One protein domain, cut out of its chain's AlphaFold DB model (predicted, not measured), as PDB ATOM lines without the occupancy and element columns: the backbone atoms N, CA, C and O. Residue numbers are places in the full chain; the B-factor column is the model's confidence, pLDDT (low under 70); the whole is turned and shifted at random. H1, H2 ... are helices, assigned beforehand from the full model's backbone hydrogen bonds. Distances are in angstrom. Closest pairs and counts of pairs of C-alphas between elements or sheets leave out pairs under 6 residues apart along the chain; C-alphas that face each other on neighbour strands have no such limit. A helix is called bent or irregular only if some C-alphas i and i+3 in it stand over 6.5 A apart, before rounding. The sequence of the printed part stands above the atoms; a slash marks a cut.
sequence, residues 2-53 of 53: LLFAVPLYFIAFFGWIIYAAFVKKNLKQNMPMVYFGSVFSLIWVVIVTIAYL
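Overview. This is residues 2 to 53 of the 53 residues of an uncharacterized protein of Pedobacter roseus (UniProt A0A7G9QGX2). Look for a helical hairpin: the long helix H2 folds back beside H1 after a tight turn, and the two, side by side and slightly crossed, make a rod. The printed part has 52 residues with two named helices, H1 then H2, and no named strand; its class is all helix. It is loose, with a radius of gyration of the C-alphas of 12.7 A, and spans 40 by 18 by 13 A.

Arrangement. Start at H2, residues 27 to 51, and look across to H1, residues 2 to 23. The two helices touch; their closest C-alphas, those of Ala 20 and Leu 27, are 5.2 A apart. They form a hairpin, running opposite ways at a shallow tilt of 27 degrees. Of the O i to N i+4 pairs, 19 of 21 in H2 and 16 of 18 in H1 are within hydrogen-bond range.

Along the chain. Find C-alpha 27 at (191.198, 267.393, 152.435); from there H2 runs 33.0 A to C-alpha 51 at (168.044, 246.502, 163.143). H2 is irregular, with C-alphas 29 and 32 8.0 A apart, and has a kink of 43 degrees near residue 34. H1 begins at C-alpha 2, (167.682, 253.012, 151.676), and is 30.2 A long; it is neither bent nor irregular, but only just: C-alphas 3 and 6 are 6.0 A apart.

Size, cuts and confidence. The two C-alphas farthest apart, those of Lys 24 and Leu 53, are 40.2 A apart. The printed part has no cut, and the link from H1 to H2 is tight. Look at residues 2 to 3 for pLDDT under 70; the mean of the printed part is 90.1.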
ATOM      1  N   LEU A   2     166.573 252.692 150.752       63.31
ATOM      2  CA  LEU A   2     167.682 253.012 151.676       63.31
ATOM      3  C   LEU A   2     168.774 251.929 151.770       63.31
ATOM      4  O   LEU A   2     169.954 252.256 151.745       63.31
ATOM      5  N   LEU A   3     168.392 250.646 151.770       68.06
ATOM      6  CA  LEU A   3     169.335 249.515 151.799       68.06
ATOM      7  C   LEU A   3     170.336 249.494 150.629       68.06
ATOM      8  O   LEU A   3     171.414 248.942 150.782       68.06
ATOM      9  N   PHE A   4     170.005 250.109 149.490       73.19
ATOM     10  CA  PHE A   4     170.900 250.203 148.327       73.19
ATOM     11  C   PHE A   4     171.604 251.561 148.237       73.19
ATOM     12  O   PHE A   4     172.761 251.632 147.834       73.19
ATOM     13  N   ALA A   5     170.931 252.640 148.645       80.19
ATOM     14  CA  ALA A   5     171.490 253.989 148.605       80.19
ATOM     15  C   ALA A   5     172.664 254.165 149.578       80.19
ATOM     16  O   ALA A   5     173.630 254.857 149.260       80.19
ATOM     17  N   VAL A   6     172.608 253.532 150.751       84.19
ATOM     18  CA  VAL A   6     173.636 253.747 151.771       84.19
ATOM     19  C   VAL A   6     174.959 253.024 151.476       84.19
ATOM     20  O   VAL A   6     176.004 253.664 151.593       84.19
ATOM     21  N   PRO A   7     174.982 251.767 150.999       85.12
ATOM     22  CA  PRO A   7     176.218 251.164 150.492       85.12
ATOM     23  C   PRO A   7     176.881 251.994 149.385       85.12
ATOM     24  O   PRO A   7     178.096 252.191 149.402       85.12
ATOM     25  N   LEU A   8     176.088 252.549 148.462       89.38
ATOM     26  CA  LEU A   8     176.592 253.442 147.414       89.38
ATOM     27  C   LEU A   8     177.168 254.740 147.986       89.38
ATOM     28  O   LEU A   8     178.219 255.193 147.532       89.38
ATOM     29  N   TYR A   9     176.523 255.310 149.008       89.94
ATOM     30  CA  TYR A   9     177.055 256.459 149.735       89.94
ATOM     31  C   TYR A   9     178.436 256.155 150.327       89.94
ATOM     32  O   TYR A   9     179.347 256.959 150.155       89.94
ATOM     33  N   PHE A  10     178.629 254.998 150.969       90.06
ATOM     34  CA  PHE A  10     179.931 254.630 151.534       90.06
ATOM     35  C   PHE A  10     181.014 254.540 150.459       90.06
ATOM     36  O   PHE A  10     182.095 255.103 150.631       90.06
ATOM     37  N   ILE A  11     180.714 253.896 149.328       93.19
ATOM     38  CA  ILE A  11     181.646 253.794 148.196       93.19
ATOM     39  C   ILE A  11     182.027 255.192 147.692       93.19
ATOM     40  O   ILE A  11     183.212 255.490 147.528       93.19
ATOM     41  N   ALA A  12     181.040 256.067 147.491       93.06
ATOM     42  CA  ALA A  12     181.272 257.434 147.038       93.06
ATOM     43  C   ALA A  12     182.057 258.262 148.070       93.06
ATOM     44  O   ALA A  12     182.961 259.006 147.696       93.06
ATOM     45  N   PHE A  13     181.753 258.112 149.359       93.94
ATOM     46  CA  PHE A  13     182.401 258.842 150.444       93.94
ATOM     47  C   PHE A  13     183.875 258.451 150.591       93.94
ATOM     48  O   PHE A  13     184.741 259.325 150.585       93.94
ATOM     49  N   PHE A  14     184.191 257.153 150.639       93.00
ATOM     50  CA  PHE A  14     185.580 256.692 150.710       93.00
ATOM     51  C   PHE A  14     186.354 256.990 149.421       93.00
ATOM     52  O   PHE A  14     187.501 257.437 149.489       93.00
ATOM     53  N   GLY A  15     185.724 256.828 148.253       94.44
ATOM     54  CA  GLY A  15     186.320 257.209 146.972       94.44
ATOM     55  C   GLY A  15     186.651 258.702 146.913       94.44
ATOM     56  O   GLY A  15     187.750 259.086 146.507       94.44
ATOM     57  N   TRP A  16     185.741 259.549 147.398       95.38
ATOM     58  CA  TRP A  16     185.973 260.985 147.505       95.38
ATOM     59  C   TRP A  16     187.077 261.326 148.511       95.38
ATOM     60  O   TRP A  16     187.919 262.160 148.187       95.38
ATOM     61  N   ILE A  17     187.143 260.671 149.679       94.75
ATOM     62  CA  ILE A  17     188.231 260.885 150.652       94.75
ATOM     63  C   ILE A  17     189.587 260.599 150.009       94.75
ATOM     64  O   ILE A  17     190.493 261.426 150.110       94.75
ATOM     65  N   ILE A  18     189.730 259.461 149.322       94.88
ATOM     66  CA  ILE A  18     190.983 259.085 148.650       94.88
ATOM     67  C   ILE A  18     191.334 260.129 147.582       94.88
ATOM     68  O   ILE A  18     192.463 260.619 147.531       94.88
ATOM     69  N   TYR A  19     190.362 260.543 146.770       94.94
ATOM     70  CA  TYR A  19     190.562 261.576 145.756       94.94
ATOM     71  C   TYR A  19     190.972 262.935 146.361       94.94
ATOM     72  O   TYR A  19     191.941 263.558 145.917       94.94
ATOM     73  N   ALA A  20     190.279 263.390 147.403       94.25
ATOM     74  CA  ALA A  20     190.538 264.657 148.081       94.25
ATOM     75  C   ALA A  20     191.878 264.656 148.835       94.25
ATOM     76  O   ALA A  20     192.557 265.686 148.892       94.25
ATOM     77  N   ALA A  21     192.286 263.508 149.381       93.88
ATOM     78  CA  ALA A  21     193.547 263.340 150.096       93.88
ATOM     79  C   ALA A  21     194.751 263.260 149.147       93.88
ATOM     80  O   ALA A  21     195.722 263.994 149.336       93.88
ATOM     81  N   PHE A  22     194.690 262.404 148.123       93.81
ATOM     82  CA  PHE A  22     195.854 262.073 147.296       93.81
ATOM     83  C   PHE A  22     195.942 262.882 145.999       93.81
ATOM     84  O   PHE A  22     197.041 263.274 145.606       93.81
ATOM     85  N   VAL A  23     194.808 263.162 145.349       95.31
ATOM     86  CA  VAL A  23     194.785 263.835 144.040       95.31
ATOM     87  C   VAL A  23     194.675 265.342 144.216       95.31
ATOM     88  O   VAL A  23     195.571 266.090 143.830       95.31
ATOM     89  N   LYS A  24     193.584 265.805 144.833       94.25
ATOM     90  CA  LYS A  24     193.330 267.240 145.026       94.25
ATOM     91  C   LYS A  24     194.117 267.839 146.190       94.25
ATOM     92  O   LYS A  24     194.314 269.050 146.203       94.25
ATOM     93  N   LYS A  25     194.536 267.017 147.161       92.94
ATOM     94  CA  LYS A  25     195.237 267.428 148.395       92.94
ATOM     95  C   LYS A  25     194.522 268.556 149.160       92.94
ATOM     96  O   LYS A  25     195.146 269.302 149.911       92.94
ATOM     97  N   ASN A  26     193.203 268.672 148.996       93.94
ATOM     98  CA  ASN A  26     192.367 269.715 149.594       93.94
ATOM     99  C   ASN A  26     191.538 269.193 150.779       93.94
ATOM    100  O   ASN A  26     190.592 269.846 151.219       93.94
ATOM    101  N   LEU A  27     191.900 268.027 151.320       90.75
ATOM    102  CA  LEU A  27     191.198 267.393 152.435       90.75
ATOM    103  C   LEU A  27     191.062 268.331 153.648       90.75
ATOM    104  O   LEU A  27     189.986 268.434 154.225       90.75
ATOM    105  N   LYS A  28     192.116 269.101 153.970       91.00
ATOM    106  CA  LYS A  28     192.109 270.076 155.079       91.00
ATOM    107  C   LYS A  28     191.064 271.187 154.911       91.00
ATOM    108  O   LYS A  28     190.504 271.647 155.897       91.00
ATOM    109  N   GLN A  29     190.786 271.601 153.675       93.75
ATOM    110  CA  GLN A  29     189.771 272.620 153.370       93.75
ATOM    111  C   GLN A  29     188.350 272.043 153.432       93.75
ATOM    112  O   GLN A  29     187.394 272.780 153.637       93.75
ATOM    113  N   ASN A  30     188.218 270.720 153.301       93.50
ATOM    114  CA  ASN A  30     186.946 270.001 153.321       93.50
ATOM    115  C   ASN A  30     186.756 269.184 154.611       93.50
ATOM    116  O   ASN A  30     185.944 268.261 154.643       93.50
ATOM    117  N   MET A  31     187.471 269.530 155.692       91.88
ATOM    118  CA  MET A  31     187.335 268.875 157.000       91.88
ATOM    119  C   MET A  31     185.884 268.817 157.498       91.88
ATOM    120  O   MET A  31     185.497 267.752 157.971       91.88
ATOM    121  N   PRO A  32     185.039 269.864 157.342       93.50
ATOM    122  CA  PRO A  32     183.626 269.761 157.707       93.50
ATOM    123  C   PRO A  32     182.925 268.587 157.014       93.50
ATOM    124  O   PRO A  32     182.220 267.822 157.662       93.50
ATOM    125  N   MET A  33     183.179 268.382 155.719       92.38
ATOM    126  CA  MET A  33     182.580 267.295 154.942       92.38
ATOM    127  C   MET A  33     183.087 265.917 155.390       92.38
ATOM    128  O   MET A  33     182.305 264.972 155.466       92.38
ATOM    129  N   VAL A  34     184.369 265.812 155.764       94.00
ATOM    130  CA  VAL A  34     184.936 264.595 156.370       94.00
ATOM    131  C   VAL A  34     184.255 264.289 157.706       94.00
ATOM    132  O   VAL A  34     183.852 263.147 157.929       94.00
ATOM    133  N   TYR A  35     184.074 265.288 158.576       94.06
ATOM    134  CA  TYR A  35     183.389 265.111 159.858       94.06
ATOM    135  C   TYR A  35     181.931 264.692 159.678       94.06
ATOM    136  O   TYR A  35     181.533 263.666 160.225       94.06
ATOM    137  N   PHE A  36     181.151 265.426 158.880       92.44
ATOM    138  CA  PHE A  36     179.747 265.088 158.636       92.44
ATOM    139  C   PHE A  36     179.597 263.693 158.044       92.44
ATOM    140  O   PHE A  36     178.788 262.903 158.532       92.44
ATOM    141  N   GLY A  37     180.406 263.362 157.037       92.62
ATOM    142  CA  GLY A  37     180.297 262.063 156.397       92.62
ATOM    143  C   GLY A  37     180.734 260.906 157.296       92.62
ATOM    144  O   GLY A  37     180.150 259.823 157.217       92.62
ATOM    145  N   SER A  38     181.683 261.145 158.207       92.19
ATOM    146  CA  SER A  38     182.109 260.168 159.216       92.19
ATOM    147  C   SER A  38     181.056 259.979 160.310       92.19
ATOM    148  O   SER A  38     180.759 258.847 160.680       92.19
ATOM    149  N   VAL A  39     180.435 261.059 160.795       94.56
ATOM    150  CA  VAL A  39     179.340 260.987 161.779       94.56
ATOM    151  C   VAL A  39     178.133 260.264 161.186       94.56
ATOM    152  O   VAL A  39     177.592 259.358 161.817       94.56
ATOM    153  N   PHE A  40     177.750 260.599 159.952       92.06
ATOM    154  CA  PHE A  40     176.674 259.908 159.242       92.06
ATOM    155  C   PHE A  40     176.970 258.411 159.081       92.06
ATOM    156  O   PHE A  40     176.112 257.575 159.362       92.06
ATOM    157  N   SER A  41     178.204 258.071 158.693       90.56
ATOM    158  CA  SER A  41     178.676 256.685 158.589       90.56
ATOM    159  C   SER A  41     178.487 255.918 159.899       90.56
ATOM    160  O   SER A  41     177.976 254.800 159.902       90.56
ATOM    161  N   LEU A  42     178.859 256.540 161.019       92.50
ATOM    162  CA  LEU A  42     178.806 255.936 162.348       92.50
ATOM    163  C   LEU A  42     177.359 255.719 162.814       92.50
ATOM    164  O   LEU A  42     177.016 254.626 163.258       92.50
ATOM    165  N   ILE A  43     176.492 256.720 162.631       92.56
ATOM    166  CA  ILE A  43     175.054 256.614 162.928       92.56
ATOM    167  C   ILE A  43     174.425 255.474 162.125       92.56
ATOM    168  O   ILE A  43     173.666 254.675 162.673       92.56
ATOM    169  N   TRP A  44     174.759 255.363 160.838       89.88
ATOM    170  CA  TRP A  44     174.199 254.311 160.000       89.88
ATOM    171  C   TRP A  44     174.620 252.912 160.453       89.88
ATOM    172  O   TRP A  44     173.783 252.015 160.526       89.88
ATOM    173  N   VAL A  45     175.895 252.727 160.806       89.44
ATOM    174  CA  VAL A  45     176.390 251.452 161.347       89.44
ATOM    175  C   VAL A  45     175.634 251.067 162.620       89.44
ATOM    176  O   VAL A  45     175.248 249.906 162.760       89.44
ATOM    177  N   VAL A  46     175.360 252.023 163.514       92.88
ATOM    178  CA  VAL A  46     174.575 251.779 164.735       92.88
ATOM    179  C   VAL A  46     173.147 251.350 164.396       92.88
ATOM    180  O   VAL A  46     172.680 250.342 164.918       92.88
ATOM    181  N   ILE A  47     172.469 252.064 163.490       90.69
ATOM    182  CA  ILE A  47     171.099 251.730 163.068       90.69
ATOM    183  C   ILE A  47     171.038 250.322 162.472       90.69
ATOM    184  O   ILE A  47     170.167 249.542 162.843       90.69
ATOM    185  N   VAL A  48     171.966 249.986 161.571       88.19
ATOM    186  CA  VAL A  48     172.042 248.651 160.964       88.19
ATOM    187  C   VAL A  48     172.291 247.601 162.042       88.19
ATOM    188  O   VAL A  48     171.569 246.618 162.104       88.19
ATOM    189  N   THR A  49     173.250 247.827 162.935       89.44
ATOM    190  CA  THR A  49     173.551 246.882 164.020       89.44
ATOM    191  C   THR A  49     172.319 246.599 164.878       89.44
ATOM    192  O   THR A  49     172.019 245.439 165.116       89.44
ATOM    193  N   ILE A  50     171.571 247.632 165.282       93.81
ATOM    194  CA  ILE A  50     170.340 247.477 166.074       93.81
ATOM    195  C   ILE A  50     169.235 246.777 165.272       93.81
ATOM    196  O   ILE A  50     168.483 245.994 165.834       93.81
ATOM    197  N   ALA A  51     169.109 247.060 163.975       88.50
ATOM    198  CA  ALA A  51     168.044 246.502 163.143       88.50
ATOM    199  C   ALA A  51     168.230 245.012 162.798       88.50
ATOM    200  O   ALA A  51     167.257 244.361 162.423       88.50
ATOM    201  N   TYR A  52     169.461 244.499 162.867       82.94
ATOM    202  CA  TYR A  52     169.805 243.103 162.562       82.94
ATOM    203  C   TYR A  52     170.223 242.288 163.806       82.94
ATOM    204  O   TYR A  52     170.660 241.147 163.652       82.94
ATOM    205  N   LEU A  53     170.098 242.869 165.006       74.62
ATOM    206  CA  LEU A  53     170.194 242.204 166.315       74.62
ATOM    207  C   LEU A  53     168.806 241.745 166.775       74.62
ATOM    208  O   LEU A  53     168.737 240.641 167.357       74.62
TER     209      LEU A  53